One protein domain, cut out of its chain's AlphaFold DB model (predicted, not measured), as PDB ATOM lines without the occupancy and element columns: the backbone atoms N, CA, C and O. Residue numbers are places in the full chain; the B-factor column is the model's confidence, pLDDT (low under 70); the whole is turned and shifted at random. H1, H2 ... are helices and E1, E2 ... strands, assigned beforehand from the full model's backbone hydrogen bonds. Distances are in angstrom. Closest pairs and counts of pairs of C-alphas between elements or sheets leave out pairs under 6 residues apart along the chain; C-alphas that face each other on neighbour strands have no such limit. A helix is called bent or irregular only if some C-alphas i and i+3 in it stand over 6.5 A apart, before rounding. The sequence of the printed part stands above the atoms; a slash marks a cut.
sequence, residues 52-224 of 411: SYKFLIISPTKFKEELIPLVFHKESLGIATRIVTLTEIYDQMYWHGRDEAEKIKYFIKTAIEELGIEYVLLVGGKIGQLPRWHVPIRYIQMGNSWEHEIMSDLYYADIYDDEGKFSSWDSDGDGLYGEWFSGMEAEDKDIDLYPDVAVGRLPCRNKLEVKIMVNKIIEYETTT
ATOM      1  N   SER A  52     327.568 173.216 175.463       77.44
ATOM      2  CA  SER A  52     327.066 172.018 176.127       77.44
ATOM      3  C   SER A  52     325.582 172.237 176.415       77.44
ATOM      4  O   SER A  52     325.231 173.108 177.220       77.44
ATOM      5  N   TYR A  53     324.701 171.516 175.726       83.56
ATOM      6  CA  TYR A  53     323.281 171.567 176.038       83.56
ATOM      7  C   TYR A  53     323.084 171.041 177.459       83.56
ATOM      8  O   TYR A  53     323.693 170.050 177.847       83.56
ATOM      9  N   LYS A  54     322.227 171.693 178.246       91.38
ATOM     10  CA  LYS A  54     321.913 171.252 179.615       91.38
ATOM     11  C   LYS A  54     320.545 170.601 179.709       91.38
ATOM     12  O   LYS A  54     320.352 169.727 180.553       91.38
ATOM     13  N   PHE A  55     319.622 170.991 178.830       95.25
ATOM     14  CA  PHE A  55     318.241 170.530 178.853       95.25
ATOM     15  C   PHE A  55     317.823 169.898 177.522       95.25
ATOM     16  O   PHE A  55     317.854 170.535 176.468       95.25
ATOM     17  N   LEU A  56     317.413 168.634 177.569       97.75
ATOM     18  CA  LEU A  56     316.931 167.869 176.427       97.75
ATOM     19  C   LEU A  56     315.418 167.670 176.535       97.75
ATOM     20  O   LEU A  56     314.919 167.179 177.541       97.75
ATOM     21  N   ILE A  57     314.681 168.000 175.481       98.62
ATOM     22  CA  ILE A  57     313.247 167.730 175.369       98.62
ATOM     23  C   ILE A  57     313.050 166.635 174.320       98.62
ATOM     24  O   ILE A  57     313.361 166.841 173.147       98.62
ATOM     25  N   ILE A  58     312.512 165.486 174.728       98.81
ATOM     26  CA  ILE A  58     312.220 164.351 173.842       98.81
ATOM     27  C   ILE A  58     310.716 164.294 173.592       98.81
ATOM     28  O   ILE A  58     309.927 164.198 174.532       98.81
ATOM     29  N   SER A  59     310.292 164.344 172.329       98.62
ATOM     30  CA  SER A  59     308.863 164.357 171.981       98.62
ATOM     31  C   SER A  59     308.573 163.668 170.643       98.62
ATOM     32  O   SER A  59     309.456 163.559 169.793       98.62
ATOM     33  N   PRO A  60     307.327 163.261 170.343       98.44
ATOM     34  CA  PRO A  60     306.961 162.953 168.967       98.44
ATOM     35  C   PRO A  60     307.002 164.236 168.117       98.44
ATOM     36  O   PRO A  60     306.725 165.335 168.607       98.44
ATOM     37  N   THR A  61     307.265 164.100 166.815       98.25
ATOM     38  CA  THR A  61     307.367 165.226 165.860       98.25
ATOM     39  C   THR A  61     306.151 166.146 165.899       98.25
ATOM     40  O   THR A  61     306.271 167.367 165.847       98.25
ATOM     41  N   LYS A  62     304.961 165.566 166.073       97.88
ATOM     42  CA  LYS A  62     303.697 166.304 166.126       97.88
ATOM     43  C   LYS A  62     303.540 167.249 167.324       97.88
ATOM     44  O   LYS A  62     302.542 167.947 167.342       97.88
ATOM     45  N   PHE A  63     304.409 167.219 168.336       98.50
ATOM     46  CA  PHE A  63     304.368 168.147 169.484       98.50
ATOM     47  C   PHE A  63     305.471 169.212 169.423       98.50
ATOM     48  O   PHE A  63     305.524 170.090 170.279       98.50
ATOM     49  N   LYS A  64     306.355 169.140 168.419       97.62
ATOM     50  CA  LYS A  64     307.541 169.995 168.309       97.62
ATOM     51  C   LYS A  64     307.182 171.482 168.268       97.62
ATOM     52  O   LYS A  64     307.821 172.272 168.949       97.62
ATOM     53  N   GLU A  65     306.149 171.854 167.513       98.06
ATOM     54  CA  GLU A  65     305.720 173.254 167.366       98.06
ATOM     55  C   GLU A  65     305.259 173.861 168.697       98.06
ATOM     56  O   GLU A  65     305.619 174.991 169.019       98.06
ATOM     57  N   GLU A  66     304.504 173.106 169.497       97.94
ATOM     58  CA  GLU A  66     303.995 173.557 170.793       97.94
ATOM     59  C   GLU A  66     305.087 173.662 171.872       97.94
ATOM     60  O   GLU A  66     304.868 174.310 172.893       97.94
ATOM     61  N   LEU A  67     306.262 173.064 171.644       98.12
ATOM     62  CA  LEU A  67     307.405 173.079 172.563       98.12
ATOM     63  C   LEU A  67     308.402 174.208 172.297       98.12
ATOM     64  O   LEU A  67     309.173 174.560 173.188       98.12
ATOM     65  N   ILE A  68     308.373 174.812 171.106       98.12
ATOM     66  CA  ILE A  68     309.258 175.929 170.740       98.12
ATOM     67  C   ILE A  68     309.224 177.079 171.772       98.12
ATOM     68  O   ILE A  68     310.298 177.560 172.137       98.12
ATOM     69  N   PRO A  69     308.058 177.514 172.305       97.94
ATOM     70  CA  PRO A  69     308.024 178.556 173.335       97.94
ATOM     71  C   PRO A  69     308.809 178.197 174.603       97.94
ATOM     72  O   PRO A  69     309.448 179.070 175.183       97.94
ATOM     73  N   LEU A  70     308.801 176.921 175.013       95.88
ATOM     74  CA  LEU A  70     309.541 176.467 176.191       95.88
ATOM     75  C   LEU A  70     311.052 176.537 175.961       95.88
ATOM     76  O   LEU A  70     311.773 176.966 176.855       95.88
ATOM     77  N   VAL A  71     311.523 176.166 174.766       96.50
ATOM     78  CA  VAL A  71     312.946 176.277 174.400       96.50
ATOM     79  C   VAL A  71     313.411 177.718 174.526       96.50
ATOM     80  O   VAL A  71     314.351 177.983 175.266       96.50
ATOM     81  N   PHE A  72     312.713 178.660 173.884       96.56
ATOM     82  CA  PHE A  72     313.086 180.074 173.956       96.56
ATOM     83  C   PHE A  72     313.055 180.611 175.382       96.56
ATOM     84  O   PHE A  72     313.931 181.384 175.767       96.56
ATOM     85  N   HIS A  73     312.062 180.203 176.171       94.94
ATOM     86  CA  HIS A  73     311.992 180.594 177.567       94.94
ATOM     87  C   HIS A  73     313.212 180.093 178.354       94.94
ATOM     88  O   HIS A  73     313.884 180.891 179.002       94.94
ATOM     89  N   LYS A  74     313.564 178.810 178.232       94.00
ATOM     90  CA  LYS A  74     314.731 178.228 178.910       94.00
ATOM     91  C   LYS A  74     316.051 178.834 178.442       94.00
ATOM     92  O   LYS A  74     316.882 179.182 179.278       94.00
ATOM     93  N   GLU A  75     316.217 179.061 177.143       95.12
ATOM     94  CA  GLU A  75     317.397 179.737 176.596       95.12
ATOM     95  C   GLU A  75     317.506 181.189 177.082       95.12
ATOM     96  O   GLU A  75     318.605 181.645 177.392       95.12
ATOM     97  N   SER A  76     316.382 181.903 177.241       94.88
ATOM     98  CA  SER A  76     316.377 183.259 177.815       94.88
ATOM     99  C   SER A  76     316.818 183.299 179.283       94.88
ATOM    100  O   SER A  76     317.301 184.327 179.748       94.88
ATOM    101  N   LEU A  77     316.702 182.169 179.989       91.25
ATOM    102  CA  LEU A  77     317.201 181.962 181.349       91.25
ATOM    103  C   LEU A  77     318.630 181.382 181.375       91.25
ATOM    104  O   LEU A  77     319.117 180.994 182.434       91.25
ATOM    105  N   GLY A  78     319.306 181.301 180.224       91.56
ATOM    106  CA  GLY A  78     320.669 180.774 180.108       91.56
ATOM    107  C   GLY A  78     320.768 179.244 180.106       91.56
ATOM    108  O   GLY A  78     321.866 178.708 180.238       91.56
ATOM    109  N   ILE A  79     319.654 178.524 179.945       91.19
ATOM    110  CA  ILE A  79     319.628 177.057 179.888       91.19
ATOM    111  C   ILE A  79     319.592 176.621 178.422       91.19
ATOM    112  O   ILE A  79     318.532 176.607 177.787       91.19
ATOM    113  N   ALA A  80     320.752 176.240 177.883       93.38
ATOM    114  CA  ALA A  80     320.869 175.713 176.524       93.38
ATOM    115  C   ALA A  80     319.979 174.470 176.364       93.38
ATOM    116  O   ALA A  80     320.200 173.445 177.021       93.38
ATOM    117  N   THR A  81     318.964 174.579 175.502       94.00
ATOM    118  CA  THR A  81     317.867 173.609 175.408       94.00
ATOM    119  C   THR A  81     317.732 173.058 173.994       94.00
ATOM    120  O   THR A  81     317.722 173.812 173.027       94.00
ATOM    121  N   ARG A  82     317.576 171.738 173.855       94.38
ATOM    122  CA  ARG A  82     317.403 171.075 172.554       94.38
ATOM    123  C   ARG A  82     316.136 170.232 172.534       94.38
ATOM    124  O   ARG A  82     315.939 169.408 173.417       94.38
ATOM    125  N   ILE A  83     315.312 170.383 171.494       97.69
ATOM    126  CA  ILE A  83     314.243 169.420 171.187       97.69
ATOM    127  C   ILE A  83     314.801 168.357 170.243       97.69
ATOM    128  O   ILE A  83     315.379 168.701 169.211       97.69
ATOM    129  N   VAL A  84     314.563 167.088 170.559       98.19
ATOM    130  CA  VAL A  84     314.844 165.948 169.683       98.19
ATOM    131  C   VAL A  84     313.570 165.131 169.524       98.19
ATOM    132  O   VAL A  84     312.845 164.873 170.488       98.19
ATOM    133  N   THR A  85     313.261 164.757 168.283       98.69
ATOM    134  CA  THR A  85     312.071 163.950 168.007       98.69
ATOM    135  C   THR A  85     312.352 162.457 168.134       98.69
ATOM    136  O   THR A  85     313.469 162.011 167.904       98.69
ATOM    137  N   LEU A  86     311.329 161.655 168.441       98.56
ATOM    138  CA  LEU A  86     311.482 160.193 168.481       98.56
ATOM    139  C   LEU A  86     311.984 159.604 167.159       98.56
ATOM    140  O   LEU A  86     312.795 158.691 167.180       98.56
ATOM    141  N   THR A  87     311.554 160.150 166.017       98.12
ATOM    142  CA  THR A  87     312.069 159.734 164.704       98.12
ATOM    143  C   THR A  87     313.574 159.973 164.606       98.12
ATOM    144  O   THR A  87     314.304 159.058 164.253       98.12
ATOM    145  N   GLU A  88     314.052 161.155 165.011       98.38
ATOM    146  CA  GLU A  88     315.490 161.455 165.042       98.38
ATOM    147  C   GLU A  88     316.259 160.498 165.970       98.38
ATOM    148  O   GLU A  88     317.354 160.068 165.616       98.38
ATOM    149  N   ILE A  89     315.692 160.154 167.133       98.69
ATOM    150  CA  ILE A  89     316.293 159.200 168.078       98.69
ATOM    151  C   ILE A  89     316.383 157.810 167.460       98.69
ATOM    152  O   ILE A  89     317.448 157.201 167.486       98.69
ATOM    153  N   TYR A  90     315.283 157.294 166.912       98.44
ATOM    154  CA  TYR A  90     315.236 155.935 166.378       98.44
ATOM    155  C   TYR A  90     316.128 155.769 165.145       98.44
ATOM    156  O   TYR A  90     316.727 154.707 164.979       98.44
ATOM    157  N   ASP A  91     316.272 156.822 164.337       97.88
ATOM    158  CA  ASP A  91     317.195 156.846 163.202       97.88
ATOM    159  C   ASP A  91     318.664 156.862 163.666       97.88
ATOM    160  O   ASP A  91     319.486 156.108 163.147       97.88
ATOM    161  N   GLN A  92     319.014 157.679 164.669       97.50
ATOM    162  CA  GLN A  92     320.387 157.753 165.193       97.50
ATOM    163  C   GLN A  92     320.785 156.496 165.970       97.50
ATOM    164  O   GLN A  92     321.906 156.011 165.848       97.50
ATOM    165  N   MET A  93     319.852 155.941 166.739       97.94
ATOM    166  CA  MET A  93     320.040 154.730 167.534       97.94
ATOM    167  C   MET A  93     319.597 153.486 166.763       97.94
ATOM    168  O   MET A  93     319.186 152.502 167.368       97.94
ATOM    169  N   TYR A  94     319.647 153.490 165.427       95.75
ATOM    170  CA  TYR A  94     319.162 152.369 164.613       95.75
ATOM    171  C   TYR A  94     319.803 151.028 165.019       95.75
ATOM    172  O   TYR A  94     319.087 150.045 165.214       95.75
ATOM    173  N   TRP A  95     321.123 151.022 165.243       96.06
ATOM    174  CA  TRP A  95     321.913 149.844 165.639       96.06
ATOM    175  C   TRP A  95     322.038 149.625 167.157       96.06
ATOM    176  O   TRP A  95     322.683 148.668 167.575       96.06
ATOM    177  N   HIS A  96     321.436 150.489 167.977       95.19
ATOM    178  CA  HIS A  96     321.470 150.407 169.442       95.19
ATOM    179  C   HIS A  96     320.071 150.147 169.999       95.19
ATOM    180  O   HIS A  96     319.081 150.513 169.372       95.19
ATOM    181  N   GLY A  97     319.980 149.541 171.182       93.75
ATOM    182  CA  GLY A  97     318.708 149.258 171.849       93.75
ATOM    183  C   GLY A  97     317.858 148.167 171.181       93.75
ATOM    184  O   GLY A  97     317.641 148.159 169.966       93.75
ATOM    185  N   ARG A  98     317.342 147.257 172.005       94.94
ATOM    186  CA  ARG A  98     316.456 146.139 171.660       94.94
ATOM    187  C   ARG A  98     315.063 146.613 171.255       94.94
ATOM    188  O   ARG A  98     314.449 146.037 170.360       94.94
ATOM    189  N   ASP A  99     314.587 147.688 171.879       96.75
ATOM    190  CA  ASP A  99     313.282 148.289 171.613       96.75
ATOM    191  C   ASP A  99     313.328 149.829 171.587       96.75
ATOM    192  O   ASP A  99     314.369 150.464 171.766       96.75
ATOM    193  N   GLU A 100     312.178 150.449 171.318       97.44
ATOM    194  CA  GLU A 100     312.036 151.906 171.247       97.44
ATOM    195  C   GLU A 100     312.414 152.624 172.555       97.44
ATOM    196  O   GLU A 100     312.983 153.716 172.516       97.44
ATOM    197  N   ALA A 101     312.117 152.032 173.714       98.00
ATOM    198  CA  ALA A 101     312.446 152.632 175.002       98.00
ATOM    199  C   ALA A 101     313.956 152.553 175.275       98.00
ATOM    200  O   ALA A 101     314.551 153.542 175.699       98.00
ATOM    201  N   GLU A 102     314.610 151.441 174.955       98.06
ATOM    202  CA  GLU A 102     316.057 151.324 175.108       98.06
ATOM    203  C   GLU A 102     316.813 152.218 174.114       98.06
ATOM    204  O   GLU A 102     317.817 152.826 174.478       98.06
ATOM    205  N   LYS A 103     316.297 152.410 172.891       98.69
ATOM    206  CA  LYS A 103     316.828 153.414 171.947       98.69
ATOM    207  C   LYS A 103     316.815 154.824 172.540       98.69
ATOM    208  O   LYS A 103     317.791 155.555 172.398       98.69
ATOM    209  N   ILE A 104     315.741 155.210 173.234       98.81
ATOM    210  CA  ILE A 104     315.681 156.495 173.952       98.81
ATOM    211  C   ILE A 104     316.733 156.542 175.065       98.81
ATOM    212  O   ILE A 104     317.424 157.550 175.191       98.81
ATOM    213  N   LYS A 105     316.894 155.458 175.832       98.56
ATOM    214  CA  LYS A 105     317.888 155.369 176.911       98.56
ATOM    215  C   LYS A 105     319.326 155.514 176.389       98.56
ATOM    216  O   LYS A 105     320.078 156.337 176.906       98.56
ATOM    217  N   TYR A 106     319.682 154.818 175.305       98.62
ATOM    218  CA  TYR A 106     320.976 154.986 174.629       98.62
ATOM    219  C   TYR A 106     321.179 156.408 174.101       98.62
ATOM    220  O   TYR A 106     322.260 156.968 174.252       98.62
ATOM    221  N   PHE A 107     320.142 157.029 173.536       98.69
ATOM    222  CA  PHE A 107     320.249 158.415 173.091       98.69
ATOM    223  C   PHE A 107     320.510 159.379 174.254       98.69
ATOM    224  O   PHE A 107     321.325 160.288 174.122       98.69
ATOM    225  N   ILE A 108     319.846 159.182 175.399       98.56
ATOM    226  CA  ILE A 108     320.091 159.971 176.611       98.56
ATOM    227  C   ILE A 108     321.538 159.786 177.083       98.56
ATOM    228  O   ILE A 108     322.205 160.787 177.331       98.56
ATOM    229  N   LYS A 109     322.051 158.546 177.116       98.25
ATOM    230  CA  LYS A 109     323.464 158.251 177.406       98.25
ATOM    231  C   LYS A 109     324.402 159.064 176.507       98.25
ATOM    232  O   LYS A 109     325.229 159.821 177.009       98.25
ATOM    233  N   THR A 110     324.219 158.987 175.188       97.19
ATOM    234  CA  THR A 110     325.012 159.754 174.211       97.19
ATOM    235  C   THR A 110     324.885 161.261 174.434       97.19
ATOM    236  O   THR A 110     325.873 161.985 174.381       97.19
ATOM    237  N   ALA A 111     323.686 161.759 174.737       95.94
ATOM    238  CA  ALA A 111     323.469 163.177 174.992       95.94
ATOM    239  C   ALA A 111     324.146 163.657 176.292       95.94
ATOM    240  O   ALA A 111     324.609 164.795 176.354       95.94
ATOM    241  N   ILE A 112     324.248 162.809 177.318       95.19
ATOM    242  CA  ILE A 112     325.037 163.095 178.525       95.19
ATOM    243  C   ILE A 112     326.523 163.178 178.161       95.19
ATOM    244  O   ILE A 112     327.169 164.179 178.467       95.19
ATOM    245  N   GLU A 113     327.050 162.164 177.474       94.62
ATOM    246  CA  GLU A 113     328.484 162.031 177.182       94.62
ATOM    247  C   GLU A 113     329.001 163.081 176.192       94.62
ATOM    248  O   GLU A 113     330.090 163.624 176.376       94.62
ATOM    249  N   GLU A 114     328.226 163.390 175.153       92.81
ATOM    250  CA  GLU A 114     328.663 164.265 174.061       92.81
ATOM    251  C   GLU A 114     328.191 165.712 174.217       92.81
ATOM    252  O   GLU A 114     328.865 166.634 173.754       92.81
ATOM    253  N   LEU A 115     327.023 165.933 174.834       90.00
ATOM    254  CA  LEU A 115     326.421 167.268 174.946       90.00
ATOM    255  C   LEU A 115     326.423 167.809 176.377       90.00
ATOM    256  O   LEU A 115     326.201 169.007 176.548       90.00
ATOM    257  N   GLY A 116     326.684 166.974 177.387       89.75
ATOM    258  CA  GLY A 116     326.658 167.376 178.793       89.75
ATOM    259  C   GLY A 116     325.248 167.616 179.339       89.75
ATOM    260  O   GLY A 116     325.093 168.468 180.220       89.75
ATOM    261  N   ILE A 117     324.239 166.905 178.809       93.69
ATOM    262  CA  ILE A 117     322.843 166.989 179.268       93.69
ATOM    263  C   ILE A 117     322.743 166.639 180.754       93.69
ATOM    264  O   ILE A 117     323.301 165.651 181.220       93.69
ATOM    265  N   GLU A 118     321.970 167.437 181.491       93.50
ATOM    266  CA  GLU A 118     321.711 167.232 182.920       93.50
ATOM    267  C   GLU A 118     320.228 167.052 183.250       93.50
ATOM    268  O   GLU A 118     319.895 166.506 184.304       93.50
ATOM    269  N   TYR A 119     319.353 167.496 182.347       96.25
ATOM    270  CA  TYR A 119     317.906 167.460 182.494       96.25
ATOM    271  C   TYR A 119     317.266 166.925 181.211       96.25
ATOM    272  O   TYR A 119     317.594 167.377 180.112       96.25
ATOM    273  N   VAL A 120     316.308 166.014 181.349       98.25
ATOM    274  CA  VAL A 120     315.515 165.436 180.263       98.25
ATOM    275  C   VAL A 120     314.032 165.620 180.569       98.25
ATOM    276  O   VAL A 120     313.537 165.217 181.621       98.25
ATOM    277  N   LEU A 121     313.299 166.203 179.622       98.56
ATOM    278  CA  LEU A 121     311.842 166.290 179.652       98.56
ATOM    279  C   LEU A 121     311.240 165.406 178.560       98.56
ATOM    280  O   LEU A 121     311.351 165.698 177.368       98.56
ATOM    281  N   LEU A 122     310.545 164.352 178.975       98.69
ATOM    282  CA  LEU A 122     309.767 163.480 178.103       98.69
ATOM    283  C   LEU A 122     308.392 164.113 177.864       98.69
ATOM    284  O   LEU A 122     307.599 164.272 178.790       98.69
ATOM    285  N   VAL A 123     308.073 164.476 176.625       98.44
ATOM    286  CA  VAL A 123     306.786 165.093 176.273       98.44
ATOM    287  C   VAL A 123     305.963 164.117 175.448       98.44
ATOM    288  O   VAL A 123     306.040 164.061 174.221       98.44
ATOM    289  N   GLY A 124     305.133 163.353 176.147       96.75
ATOM    290  CA  GLY A 124     304.229 162.383 175.554       96.75
ATOM    291  C   GLY A 124     303.623 161.460 176.598       96.75
ATOM    292  O   GLY A 124     304.319 160.886 177.430       96.75
ATOM    293  N   GLY A 125     302.305 161.305 176.543       94.56
ATOM    294  CA  GLY A 125     301.563 160.331 177.335       94.56
ATOM    295  C   GLY A 125     300.874 159.294 176.462       94.56
ATOM    296  O   GLY A 125     301.247 159.046 175.313       94.56
ATOM    297  N   LYS A 126     299.824 158.694 177.010       94.56
ATOM    298  CA  LYS A 126     299.061 157.627 176.364       94.56
ATOM    299  C   LYS A 126     298.335 158.102 175.097       94.56
ATOM    300  O   LYS A 126     297.729 159.173 175.068       94.56
ATOM    301  N   ILE A 127     298.319 157.297 174.040       95.12
ATOM    302  CA  ILE A 127     297.608 157.617 172.797       95.12
ATOM    303  C   ILE A 127     296.108 157.378 172.989       95.12
ATOM    304  O   ILE A 127     295.603 156.260 172.860       95.12
ATOM    305  N   GLY A 128     295.374 158.450 173.292       93.06
ATOM    306  CA  GLY A 128     293.952 158.352 173.612       93.06
ATOM    307  C   GLY A 128     293.742 157.447 174.828       93.06
ATOM    308  O   GLY A 128     294.369 157.642 175.862       93.06
ATOM    309  N   GLN A 129     292.878 156.443 174.712       93.56
ATOM    310  CA  GLN A 129     292.609 155.476 175.787       93.56
ATOM    311  C   GLN A 129     293.272 154.105 175.548       93.56
ATOM    312  O   GLN A 129     293.089 153.185 176.347       93.56
ATOM    313  N   LEU A 130     294.040 153.964 174.462       90.69
ATOM    314  CA  LEU A 130     294.654 152.706 174.024       90.69
ATOM    315  C   LEU A 130     295.975 152.444 174.759       90.69
ATOM    316  O   LEU A 130     296.636 153.411 175.128       90.69
ATOM    317  N   PRO A 131     296.394 151.178 174.942       90.56
ATOM    318  CA  PRO A 131     297.671 150.816 175.567       90.56
ATOM    319  C   PRO A 131     298.849 151.072 174.608       90.56
ATOM    320  O   PRO A 131     299.551 150.163 174.187       90.56
ATOM    321  N   ARG A 132     298.999 152.321 174.169       95.06
ATOM    322  CA  ARG A 132     300.074 152.812 173.305       95.06
ATOM    323  C   ARG A 132     300.520 154.170 173.819       95.06
ATOM    324  O   ARG A 132     299.702 154.908 174.370       95.06
ATOM    325  N   TRP A 133     301.772 154.525 173.579       97.06
ATOM    326  CA  TRP A 133     302.395 155.729 174.122       97.06
ATOM    327  C   TRP A 133     302.912 156.649 173.018       97.06
ATOM    328  O   TRP A 133     303.367 156.175 171.984       97.06
ATOM    329  N   HIS A 134     302.818 157.967 173.222       97.81
ATOM    330  CA  HIS A 134     303.489 158.942 172.354       97.81
ATOM    331  C   HIS A 134     304.989 158.962 172.584       97.81
ATOM    332  O   HIS A 134     305.703 159.156 171.619       97.81
ATOM    333  N   VAL A 135     305.428 158.798 173.833       98.19
ATOM    334  CA  VAL A 135     306.813 158.525 174.240       98.19
ATOM    335  C   VAL A 135     306.728 157.292 175.138       98.19
ATOM    336  O   VAL A 135     305.990 157.383 176.127       98.19
ATOM    337  N   PRO A 136     307.390 156.172 174.799       97.38
ATOM    338  CA  PRO A 136     307.326 154.927 175.562       97.38
ATOM    339  C   PRO A 136     307.529 155.113 177.072       97.38
ATOM    340  O   PRO A 136     308.139 156.085 177.519       97.38
ATOM    341  N   ILE A 137     306.966 154.188 177.842       94.69
ATOM    342  CA  ILE A 137     307.218 154.013 179.274       94.69
ATOM    343  C   ILE A 137     307.830 152.627 179.439       94.69
ATOM    344  O   ILE A 137     307.381 151.692 178.768       94.69
ATOM    345  N   ARG A 138     308.817 152.493 180.328       96.25
ATOM    346  CA  ARG A 138     309.318 151.181 180.725       96.25
ATOM    347  C   ARG A 138     308.419 150.593 181.808       96.25
ATOM    348  O   ARG A 138     308.140 151.251 182.808       96.25
ATOM    349  N   TYR A 139     307.977 149.365 181.583       95.44
ATOM    350  CA  TYR A 139     307.322 148.537 182.587       95.44
ATOM    351  C   TYR A 139     308.372 147.632 183.224       95.44
ATOM    352  O   TYR A 139     309.192 147.075 182.495       95.44
ATOM    353  N   ILE A 140     308.356 147.531 184.552       93.44
ATOM    354  CA  ILE A 140     309.250 146.665 185.319       93.44
ATOM    355  C   ILE A 140     308.493 145.520 185.979       93.44
ATOM    356  O   ILE A 140     307.371 145.708 186.463       93.44
ATOM    357  N   GLN A 141     309.128 144.355 186.036       92.44
ATOM    358  CA  GLN A 141     308.592 143.127 186.618       92.44
ATOM    359  C   GLN A 141     308.805 143.092 188.137       92.44
ATOM    360  O   GLN A 141     309.525 142.268 188.694       92.44
ATOM    361  N   MET A 142     308.141 144.017 188.823       86.19
ATOM    362  CA  MET A 142     308.060 144.051 190.288       86.19
ATOM    363  C   MET A 142     306.609 143.949 190.762       86.19
ATOM    364  O   MET A 142     306.191 144.586 191.732       86.19
ATOM    365  N   GLY A 143     305.802 143.192 190.019       75.81
ATOM    366  CA  GLY A 143     304.376 143.089 190.261       75.81
ATOM    367  C   GLY A 143     304.023 142.521 191.632       75.81
ATOM    368  O   GLY A 143     304.712 141.672 192.197       75.81
ATOM    369  N   ASN A 144     302.886 142.962 192.154       77.06
ATOM    370  CA  ASN A 144     302.272 142.441 193.368       77.06
ATOM    371  C   ASN A 144     300.810 142.037 193.092       77.06
ATOM    372  O   ASN A 144     300.393 141.853 191.950       77.06
ATOM    373  N   SER A 145     300.001 141.860 194.140       75.50
ATOM    374  CA  SER A 145     298.590 141.477 193.992       75.50
ATOM    375  C   SER A 145     297.704 142.534 193.314       75.50
ATOM    376  O   SER A 145     296.569 142.222 192.962       75.50
ATOM    377  N   TRP A 146     298.181 143.776 193.184       76.81
ATOM    378  CA  TRP A 146     297.491 144.878 192.514       76.81
ATOM    379  C   TRP A 146     297.856 144.925 191.027       76.81
ATOM    380  O   TRP A 146     296.970 144.798 190.179       76.81
ATOM    381  N   GLU A 147     299.137 145.101 190.705       79.88
ATOM    382  CA  GLU A 147     299.626 145.227 189.329       79.88
ATOM    383  C   GLU A 147     300.731 144.213 189.032       79.88
ATOM    384  O   GLU A 147     301.548 143.917 189.893       79.88
ATOM    385  N   HIS A 148     300.731 143.657 187.817       81.94
ATOM    386  CA  HIS A 148     301.740 142.684 187.378       81.94
ATOM    387  C   HIS A 148     303.071 143.344 187.006       81.94
ATOM    388  O   HIS A 148     304.114 142.715 187.115       81.94
ATOM    389  N   GLU A 149     303.018 144.602 186.581       89.94
ATOM    390  CA  GLU A 149     304.165 145.382 186.138       89.94
ATOM    391  C   GLU A 149     303.985 146.823 186.609       89.94
ATOM    392  O   GLU A 149     302.865 147.339 186.597       89.94
ATOM    393  N   ILE A 150     305.083 147.484 186.967       90.00
ATOM    394  CA  ILE A 150     305.076 148.871 187.448       90.00
ATOM    395  C   ILE A 150     305.670 149.772 186.364       90.00
ATOM    396  O   ILE A 150     306.644 149.422 185.709       90.00
ATOM    397  N   MET A 151     305.104 150.955 186.142       92.69
ATOM    398  CA  MET A 151     305.705 151.934 185.226       92.69
ATOM    399  C   MET A 151     306.872 152.669 185.880       92.69
ATOM    400  O   MET A 151     306.734 153.164 186.997       92.69
ATOM    401  N   SER A 152     307.968 152.858 185.146       93.00
ATOM    402  CA  SER A 152     309.136 153.574 185.650       93.00
ATOM    403  C   SER A 152     309.804 154.435 184.581       93.00
ATOM    404  O   SER A 152     310.349 153.935 183.599       93.00
ATOM    405  N   ASP A 153     309.805 155.753 184.800       95.94
ATOM    406  CA  ASP A 153     310.680 156.676 184.065       95.94
ATOM    407  C   ASP A 153     312.080 156.776 184.701       95.94
ATOM    408  O   ASP A 153     312.976 157.335 184.072       95.94
ATOM    409  N   LEU A 154     312.304 156.194 185.895       95.50
ATOM    410  CA  LEU A 154     313.652 156.042 186.467       95.50
ATOM    411  C   LEU A 154     314.549 155.239 185.516       95.50
ATOM    412  O   LEU A 154     315.728 155.542 185.410       95.50
ATOM    413  N   TYR A 155     313.965 154.337 184.721       97.50
ATOM    414  CA  TYR A 155     314.645 153.649 183.623       97.50
ATOM    415  C   TYR A 155     315.389 154.591 182.663       97.50
ATOM    416  O   TYR A 155     316.441 154.234 182.150       97.50
ATOM    417  N   TYR A 156     314.847 155.781 182.383       98.25
ATOM    418  CA  TYR A 156     315.490 156.764 181.504       98.25
ATOM    419  C   TYR A 156     316.519 157.639 182.228       98.25
ATOM    420  O   TYR A 156     317.229 158.397 181.569       98.25
ATOM    421  N   ALA A 157     316.537 157.595 183.559       96.81
ATOM    422  CA  ALA A 157     317.355 158.445 184.411       96.81
ATOM    423  C   ALA A 157     318.604 157.719 184.929       96.81
ATOM    424  O   ALA A 157     319.662 158.333 184.993       96.81
ATOM    425  N   ASP A 158     318.457 156.445 185.283       96.56
ATOM    426  CA  ASP A 158     319.520 155.505 185.646       96.56
ATOM    427  C   ASP A 158     320.143 154.968 184.351       96.56
ATOM    428  O   ASP A 158     319.521 154.178 183.641       96.56
ATOM    429  N   ILE A 159     321.307 155.495 183.977       97.75
ATOM    430  CA  ILE A 159     322.011 155.202 182.725       97.75
ATOM    431  C   ILE A 159     323.188 154.264 182.969       97.75
ATOM    432  O   ILE A 159     323.481 153.442 182.092       97.75
ATOM    433  N   TYR A 160     323.853 154.391 184.113       96.81
ATOM    434  CA  TYR A 160     325.035 153.623 184.461       96.81
ATOM    435  C   TYR A 160     324.841 152.822 185.747       96.81
ATOM    436  O   TYR A 160     324.200 153.286 186.677       96.81
ATOM    437  N   ASP A 161     325.436 151.634 185.801       94.62
ATOM    438  CA  ASP A 161     325.600 150.892 187.049       94.62
ATOM    439  C   ASP A 161     326.697 151.514 187.941       94.62
ATOM    440  O   ASP A 161     327.363 152.495 187.583       94.62
ATOM    441  N   ASP A 162     326.936 150.903 189.102       92.88
ATOM    442  CA  ASP A 162     327.932 151.363 190.073       92.88
ATOM    443  C   ASP A 162     329.392 151.225 189.588       92.88
ATOM    444  O   ASP A 162     330.301 151.841 190.159       92.88
ATOM    445  N   GLU A 163     329.625 150.481 188.502       94.00
ATOM    446  CA  GLU A 163     330.906 150.352 187.804       94.00
ATOM    447  C   GLU A 163     331.050 151.328 186.616       94.00
ATOM    448  O   GLU A 163     332.114 151.391 185.987       94.00
ATOM    449  N   GLY A 164     330.013 152.115 186.310       93.31
ATOM    450  CA  GLY A 164     329.986 153.066 185.198       93.31
ATOM    451  C   GLY A 164     329.691 152.436 183.830       93.31
ATOM    452  O   GLY A 164     329.951 153.064 182.798       93.31
ATOM    453  N   LYS A 165     329.191 151.197 183.778       95.38
ATOM    454  CA  LYS A 165     328.735 150.540 182.541       95.38
ATOM    455  C   LYS A 165     327.262 150.838 182.310       95.38
ATOM    456  O   LYS A 165     326.546 151.204 183.221       95.38
ATOM    457  N   PHE A 166     326.798 150.691 181.072       96.56
ATOM    458  CA  PHE A 166     325.398 150.959 180.741       96.56
ATOM    459  C   PHE A 166     324.451 149.998 181.475       96.56
ATOM    460  O   PHE A 166     324.479 148.798 181.206       96.56
ATOM    461  N   SER A 167     323.576 150.540 182.324       96.75
ATOM    462  CA  SER A 167     322.541 149.768 183.009       96.75
ATOM    463  C   SER A 167     321.356 149.551 182.070       96.75
ATOM    464  O   SER A 167     320.575 150.458 181.780       96.75
ATOM    465  N   SER A 168     321.204 148.341 181.541       95.88
ATOM    466  CA  SER A 168     320.150 148.031 180.568       95.88
ATOM    467  C   SER A 168     318.772 147.807 181.214       95.88
ATOM    468  O   SER A 168     317.754 147.913 180.525       95.88
ATOM    469  N   TRP A 169     318.761 147.531 182.525       96.31
ATOM    470  CA  TRP A 169     317.651 146.978 183.315       96.31
ATOM    471  C   TRP A 169     317.108 145.637 182.802       96.31
ATOM    472  O   TRP A 169     315.977 145.316 183.116       96.31
ATOM    473  N   ASP A 170     317.855 144.923 181.966       96.38
ATOM    474  CA  ASP A 170     317.542 143.578 181.454       96.38
ATOM    475  C   ASP A 170     318.908 142.957 181.115       96.38
ATOM    476  O   ASP A 170     319.449 143.135 180.008       96.38
ATOM    477  N   SER A 171     319.556 142.448 182.164       93.56
ATOM    478  CA  SER A 171     320.957 142.009 182.214       93.56
ATOM    479  C   SER A 171     321.142 140.551 181.791       93.56
ATOM    480  O   SER A 171     322.233 140.179 181.351       93.56
ATOM    481  N   ASP A 172     320.086 139.739 181.851       93.94
ATOM    482  CA  ASP A 172     320.075 138.362 181.358       93.94
ATOM    483  C   ASP A 172     319.528 138.234 179.918       93.94
ATOM    484  O   ASP A 172     319.790 137.232 179.243       93.94
ATOM    485  N   GLY A 173     318.904 139.292 179.388       94.62
ATOM    486  CA  GLY A 173     318.577 139.455 177.975       94.62
ATOM    487  C   GLY A 173     317.263 138.805 177.557       94.62
ATOM    488  O   GLY A 173     317.113 138.471 176.373       94.62
ATOM    489  N   ASP A 174     316.337 138.586 178.485       95.06
ATOM    490  CA  ASP A 174     315.089 137.870 178.231       95.06
ATOM    491  C   ASP A 174     313.918 138.790 177.795       95.06
ATOM    492  O   ASP A 174     312.906 138.316 177.262       95.06
ATOM    493  N   GLY A 175     314.099 140.114 177.900       94.44
ATOM    494  CA  GLY A 175     313.117 141.137 177.528       94.44
ATOM    495  C   GLY A 175     312.149 141.532 178.646       94.44
ATOM    496  O   GLY A 175     311.228 142.323 178.395       94.44
ATOM    497  N   LEU A 176     312.334 140.995 179.846       94.12
ATOM    498  CA  LEU A 176     311.726 141.425 181.092       94.12
ATOM    499  C   LEU A 176     312.698 142.383 181.784       94.12
ATOM    500  O   LEU A 176     313.905 142.280 181.629       94.12
ATOM    501  N   TYR A 177     312.167 143.423 182.429       95.38
ATOM    502  CA  TYR A 177     313.008 144.514 182.918       95.38
ATOM    503  C   TYR A 177     312.846 144.722 184.415       95.38
ATOM    504  O   TYR A 177     311.716 144.812 184.902       95.38
ATOM    505  N   GLY A 178     313.954 144.914 185.124       94.06
ATOM    506  CA  GLY A 178     313.980 145.209 186.554       94.06
ATOM    507  C   GLY A 178     313.298 144.121 187.376       94.06
ATOM    508  O   GLY A 178     312.494 144.436 188.256       94.06
ATOM    509  N   GLU A 179     313.551 142.861 187.032       93.56
ATOM    510  CA  GLU A 179     312.924 141.705 187.662       93.56
ATOM    511  C   GLU A 179     313.334 141.557 189.121       93.56
ATOM    512  O   GLU A 179     314.477 141.233 189.461       93.56
ATOM    513  N   TRP A 180     312.365 141.790 190.007       90.56
ATOM    514  CA  TRP A 180     312.564 141.610 191.434       90.56
ATOM    515  C   TRP A 180     311.258 141.251 192.144       90.56
ATOM    516  O   TRP A 180     310.396 142.092 192.417       90.56
ATOM    517  N   PHE A 181     311.121 139.967 192.474       85.94
ATOM    518  CA  PHE A 181     309.942 139.423 193.145       85.94
ATOM    519  C   PHE A 181     310.172 139.233 194.648       85.94
ATOM    520  O   PHE A 181     311.251 138.855 195.109       85.94
ATOM    521  N   SER A 182     309.124 139.470 195.442       82.50
ATOM    522  CA  SER A 182     309.185 139.388 196.905       82.50
ATOM    523  C   SER A 182     309.719 138.037 197.393       82.50
ATOM    524  O   SER A 182     309.111 136.993 197.156       82.50
ATOM    525  N   GLY A 183     310.808 138.073 198.164       84.00
ATOM    526  CA  GLY A 183     311.452 136.881 198.725       84.00
ATOM    527  C   GLY A 183     312.451 136.198 197.787       84.00
ATOM    528  O   GLY A 183     312.981 135.151 198.156       84.00
ATOM    529  N   MET A 184     312.716 136.779 196.616       88.12
ATOM    530  CA  MET A 184     313.734 136.334 195.667       88.12
ATOM    531  C   MET A 184     314.878 137.354 195.582       88.12
ATOM    532  O   MET A 184     314.750 138.502 196.019       88.12
ATOM    533  N   GLU A 185     316.019 136.914 195.055       89.94
ATOM    534  CA  GLU A 185     317.073 137.836 194.623       89.94
ATOM    535  C   GLU A 185     316.620 138.554 193.346       89.94
ATOM    536  O   GLU A 185     315.798 138.018 192.604       89.94
ATOM    537  N   ALA A 186     317.125 139.766 193.108       91.62
ATOM    538  CA  ALA A 186     316.908 140.436 191.831       91.62
ATOM    539  C   ALA A 186     317.553 139.605 190.710       91.62
ATOM    540  O   ALA A 186     318.711 139.183 190.839       91.62
ATOM    541  N   GLU A 187     316.792 139.345 189.650       93.25
ATOM    542  CA  GLU A 187     317.289 138.617 188.475       93.25
ATOM    543  C   GLU A 187     318.196 139.549 187.662       93.25
ATOM    544  O   GLU A 187     319.307 139.163 187.288       93.25
ATOM    545  N   ASP A 188     317.801 140.825 187.577       92.75
ATOM    546  CA  ASP A 188     318.619 141.908 187.049       92.75
ATOM    547  C   ASP A 188     319.589 142.495 188.072       92.75
ATOM    548  O   ASP A 188     319.186 143.133 189.047       92.75
ATOM    549  N   LYS A 189     320.891 142.306 187.839       84.81
ATOM    550  CA  LYS A 189     321.935 142.604 188.841       84.81
ATOM    551  C   LYS A 189     322.638 143.943 188.650       84.81
ATOM    552  O   LYS A 189     323.132 144.501 189.626       84.81
ATOM    553  N   ASP A 190     322.635 144.473 187.432       87.12
ATOM    554  CA  ASP A 190     323.420 145.653 187.044       87.12
ATOM    555  C   ASP A 190     322.565 146.937 187.097       87.12
ATOM    556  O   ASP A 190     322.496 147.704 186.134       87.12
ATOM    557  N   ILE A 191     321.835 147.140 188.202       92.50
ATOM    558  CA  ILE A 191     320.928 148.281 188.422       92.50
ATOM    559  C   ILE A 191     321.236 148.915 189.784       92.50
ATOM    560  O   ILE A 191     320.933 148.329 190.825       92.50
ATOM    561  N   ASP A 192     321.800 150.125 189.798       91.69
ATOM    562  CA  ASP A 192     322.128 150.836 191.045       91.69
ATOM    563  C   ASP A 192     320.995 151.767 191.535       91.69
ATOM    564  O   ASP A 192     321.004 152.223 192.685       91.69
ATOM    565  N   LEU A 193     319.987 151.997 190.677       90.75
ATOM    566  CA  LEU A 193     318.819 152.854 190.901       90.75
ATOM    567  C   LEU A 193     319.165 154.331 191.147       90.75
ATOM    568  O   LEU A 193     318.329 155.087 191.664       90.75
ATOM    569  N   TYR A 194     320.372 154.763 190.785       92.56
ATOM    570  CA  TYR A 194     320.840 156.127 190.947       92.56
ATOM    571  C   TYR A 194     320.618 156.936 189.656       92.56
ATOM    572  O   TYR A 194     321.176 156.631 188.610       92.56
ATOM    573  N   PRO A 195     319.819 158.021 189.690       93.00
ATOM    574  CA  PRO A 195     319.638 158.868 188.514       93.00
ATOM    575  C   PRO A 195     320.933 159.598 188.118       93.00
ATOM    576  O   PRO A 195     321.402 160.481 188.843       93.00
ATOM    577  N   ASP A 196     321.442 159.332 186.917       96.12
ATOM    578  CA  ASP A 196     322.546 160.073 186.292       96.12
ATOM    579  C   ASP A 196     322.094 161.414 185.703       96.12
ATOM    580  O   ASP A 196     322.848 162.392 185.624       96.12
ATOM    581  N   VAL A 197     320.820 161.481 185.311       95.44
ATOM    582  CA  VAL A 197     320.188 162.650 184.698       95.44
ATOM    583  C   VAL A 197     318.817 162.904 185.320       95.44
ATOM    584  O   VAL A 197     318.083 161.974 185.646       95.44
ATOM    585  N   ALA A 198     318.435 164.173 185.495       94.94
ATOM    586  CA  ALA A 198     317.092 164.491 185.983       94.94
ATOM    587  C   ALA A 198     316.070 164.191 184.884       94.94
ATOM    588  O   ALA A 198     316.117 164.828 183.832       94.94
ATOM    589  N   VAL A 199     315.115 163.297 185.134       96.38
ATOM    590  CA  VAL A 199     314.033 162.992 184.186       96.38
ATOM    591  C   VAL A 199     312.694 163.466 184.725       96.38
ATOM    592  O   VAL A 199     312.376 163.304 185.902       96.38
ATOM    593  N   GLY A 200     311.891 164.054 183.844       94.88
ATOM    594  CA  GLY A 200     310.507 164.418 184.117       94.88
ATOM    595  C   GLY A 200     309.648 164.188 182.889       94.88
ATOM    596  O   GLY A 200     310.144 164.168 181.761       94.88
ATOM    597  N   ARG A 201     308.339 164.036 183.096       96.56
ATOM    598  CA  ARG A 201     307.390 163.766 182.017       96.56
ATOM    599  C   ARG A 201     306.235 164.757 182.007       96.56
ATOM    600  O   ARG A 201     305.568 164.972 183.014       96.56
ATOM    601  N   LEU A 202     305.939 165.287 180.822       96.38
ATOM    602  CA  LEU A 202     304.642 165.866 180.486       96.38
ATOM    603  C   LEU A 202     303.818 164.786 179.765       96.38
ATOM    604  O   LEU A 202     304.057 164.533 178.579       96.38
ATOM    605  N   PRO A 203     302.859 164.115 180.434       94.31
ATOM    606  CA  PRO A 203     302.130 162.977 179.866       94.31
ATOM    607  C   PRO A 203     301.021 163.415 178.889       94.31
ATOM    608  O   PRO A 203     299.896 162.921 178.929       94.31
ATOM    609  N   CYS A 204     301.326 164.346 177.982       95.56
ATOM    610  CA  CYS A 204     300.365 164.936 177.059       95.56
ATOM    611  C   CYS A 204     299.871 163.926 176.011       95.56
ATOM    612  O   CYS A 204     300.661 163.298 175.297       95.56
ATOM    613  N   ARG A 205     298.552 163.823 175.825       95.06
ATOM    614  CA  ARG A 205     297.936 163.029 174.745       95.06
ATOM    615  C   ARG A 205     297.829 163.786 173.427       95.06
ATOM    616  O   ARG A 205     297.707 163.165 172.365       95.06
ATOM    617  N   ASN A 206     297.816 165.114 173.479       95.69
ATOM    618  CA  ASN A 206     297.523 165.985 172.344       95.69
ATOM    619  C   ASN A 206     298.236 167.345 172.461       95.69
ATOM    620  O   ASN A 206     298.748 167.703 173.518       95.69
ATOM    621  N   LYS A 207     298.236 168.103 171.358       96.75
ATOM    622  CA  LYS A 207     298.879 169.423 171.240       96.75
ATOM    623  C   LYS A 207     298.339 170.454 172.244       96.75
ATOM    624  O   LYS A 207     299.099 171.279 172.740       96.75
ATOM    625  N   LEU A 208     297.043 170.400 172.565       94.19
ATOM    626  CA  LEU A 208     296.427 171.327 173.515       94.19
ATOM    627  C   LEU A 208     297.006 171.139 174.922       94.19
ATOM    628  O   LEU A 208     297.366 172.119 175.562       94.19
ATOM    629  N   GLU A 209     297.159 169.897 175.380       94.44
ATOM    630  CA  GLU A 209     297.783 169.609 176.677       94.44
ATOM    631  C   GLU A 209     299.246 170.059 176.735       94.44
ATOM    632  O   GLU A 209     299.656 170.610 177.755       94.44
ATOM    633  N   VAL A 210     300.008 169.895 175.643       96.44
ATOM    634  CA  VAL A 210     301.386 170.414 175.556       96.44
ATOM    635  C   VAL A 210     301.382 171.927 175.733       96.44
ATOM    636  O   VAL A 210     302.086 172.440 176.598       96.44
ATOM    637  N   LYS A 211     300.535 172.641 174.981       95.44
ATOM    638  CA  LYS A 211     300.415 174.100 175.074       95.44
ATOM    639  C   LYS A 211     300.040 174.560 176.485       95.44
ATOM    640  O   LYS A 211     300.646 175.498 176.992       95.44
ATOM    641  N   ILE A 212     299.074 173.895 177.122       89.50
ATOM    642  CA  ILE A 212     298.651 174.194 178.497       89.50
ATOM    643  C   ILE A 212     299.831 174.042 179.460       89.50
ATOM    644  O   ILE A 212     300.126 174.962 180.214       89.50
ATOM    645  N   MET A 213     300.525 172.902 179.437       92.19
ATOM    646  CA  MET A 213     301.627 172.647 180.371       92.19
ATOM    647  C   MET A 213     302.826 173.568 180.124       92.19
ATOM    648  O   MET A 213     303.373 174.107 181.082       92.19
ATOM    649  N   VAL A 214     303.200 173.799 178.861       95.38
ATOM    650  CA  VAL A 214     304.272 174.733 178.477       95.38
ATOM    651  C   VAL A 214     303.970 176.141 178.980       95.38
ATOM    652  O   VAL A 214     304.820 176.755 179.618       95.38
ATOM    653  N   ASN A 215     302.751 176.634 178.757       93.00
ATOM    654  CA  ASN A 215     302.362 177.965 179.204       93.00
ATOM    655  C   ASN A 215     302.425 178.106 180.731       93.00
ATOM    656  O   ASN A 215     302.880 179.140 181.201       93.00
ATOM    657  N   LYS A 216     302.040 177.078 181.504       88.31
ATOM    658  CA  LYS A 216     302.136 177.127 182.976       88.31
ATOM    659  C   LYS A 216     303.570 177.194 183.453       88.31
ATOM    660  O   LYS A 216     303.847 177.923 184.392       88.31
ATOM    661  N   ILE A 217     304.461 176.418 182.835       92.56
ATOM    662  CA  ILE A 217     305.885 176.423 183.184       92.56
ATOM    663  C   ILE A 217     306.451 177.823 182.954       92.56
ATOM    664  O   ILE A 217     307.029 178.404 183.865       92.56
ATOM    665  N   ILE A 218     306.211 178.387 181.767       93.12
ATOM    666  CA  ILE A 218     306.680 179.729 181.409       93.12
ATOM    667  C   ILE A 218     306.078 180.779 182.347       93.12
ATOM    668  O   ILE A 218     306.795 181.631 182.861       93.12
ATOM    669  N   GLU A 219     304.771 180.736 182.594       92.31
ATOM    670  CA  GLU A 219     304.123 181.693 183.486       92.31
ATOM    671  C   GLU A 219     304.646 181.583 184.919       92.31
ATOM    672  O   GLU A 219     304.965 182.599 185.534       92.31
ATOM    673  N   TYR A 220     304.788 180.366 185.440       91.00
ATOM    674  CA  TYR A 220     305.327 180.138 186.772       91.00
ATOM    675  C   TYR A 220     306.728 180.737 186.910       91.00
ATOM    676  O   TYR A 220     306.977 181.517 187.828       91.00
ATOM    677  N   GLU A 221     307.617 180.436 185.965       91.88
ATOM    678  CA  GLU A 221     309.011 180.889 185.978       91.88
ATOM    679  C   GLU A 221     309.161 182.395 185.718       91.88
ATOM    680  O   GLU A 221     310.160 182.989 186.116       91.88
ATOM    681  N   THR A 222     308.167 183.041 185.101       91.88
ATOM    682  CA  THR A 222     308.193 184.490 184.826       91.88
ATOM    683  C   THR A 222     307.482 185.337 185.873       91.88
ATOM    684  O   THR A 222     307.861 186.491 186.070       91.88
ATOM    685  N   THR A 223     306.447 184.812 186.532       91.19
ATOM    686  CA  THR A 223     305.528 185.633 187.341       91.19
ATOM    687  C   THR A 223     305.496 185.284 188.824       91.19
ATOM    688  O   THR A 223     304.987 186.092 189.599       91.19
ATOM    689  N   THR A 224     306.035 184.138 189.248       90.88
ATOM    690  CA  THR A 224     305.887 183.660 190.639       90.88
ATOM    691  C   THR A 224     306.848 184.317 191.625       90.88
ATOM    692  O   THR A 224     306.539 184.409 192.813       90.88
TER     693      THR A 224
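AT A GLANCE: This is residues 52 to 224 of the 411 residues of the protein "Peptidase C25, gingipain" of Thermoplasmatales archaeon SCGC AB-540-F20 (UniProt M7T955). A small sheet of four parallel strands has H1 over one face and H3 over the other, with H4 side by side with H1. Toward the other end of the long axis lie the little hairpin of E4 and E5 and a large loop from the long stretch with no named element, residues 153 to 197, in which Gly 183 has its C-alpha 51.1 A from that of Ser 76 at the end of H1. The 173 printed residues hold four named helices and six named strands, in the order E1 H1 E2 H2 H3 E3 E4 E5 E6 H4; the parallel sheet runs E2, E1, E3, E6. The class is mixed, helices and strands, with under half of the residues in named elements. The whole is compact, with a radius of gyration of the C-alphas of 16.8 A and spans of 50 by 37 by 34 A.

HOW THE PARTS SIT: E1, residues 55 to 59, H1, residues 61 to 76, and E2, residues 81 to 85, form a strand-helix-strand unit, two parallel neighbour strands with a helix between, its crossover right-handed. N 57 and O 82 are 2.8 A apart. H1 runs along the strands, over E2 and E1, at a height over the sheet of 8.5 A. H2, residues 86 to 92, only grazes the sheet. It touches H3, residues 100 to 115, closest at the C-alphas of Tyr 90 and Lys 103, 6.3 A, at a steep tilt of 68 degrees, only just short of about perpendicular; H3 touches it with residues 100 to 107 alone. H3 is on the opposite face from H1, which gives three layers, helices on both faces of a sheet. E2, H2 H3 and E3, residues 119 to 123, form a split unit with E1 between its strands, its crossover right-handed. N 56 and O 119 are 2.8 A apart. E4, residues 138 to 140, and E5, residues 150 to 152, are an antiparallel hairpin, with N 140 and O 150 2.8 A apart. E6, residues 198 to 202, is parallel to E3, with N 120 and O 198 2.8 A apart. H4, residues 207 to 223, touches H1 at a shallow tilt of 7 degrees, the same way; the C-alphas of Glu 66 and Lys 211 are closest, 5.6 A. Every O i to N i+4 pair is within hydrogen-bond range in H2, H3 and H4, and 8 of 12 in H1.

IN THESE COORDINATES: E1 begins at C-alpha 55 (318.241, 170.530, 178.853) and spans 13.2 A; E2, E3 and E6 span 13.5, 13.0 and 13.7 A. H1 spans 23.4 A, with a kink of 47 degrees near residue 68, and is irregular: C-alphas 62 and 65 are 7.3 A apart. H2 spans 9.8 A and H3 21.4 A; E4 and E5 span 6.4 and 6.5 A. H4 spans 23.8 A and ends at C-alpha 223 (305.528, 185.633, 187.341).

THE WHOLE: The C-alphas farthest apart, of Ser 76 and Gly 183, are 51.1 A apart. The links E3 to E4, 14 residues, and E5 to E6, 45 residues, are long. The printed part has no cut, and no printed residue is under 70 in pLDDT.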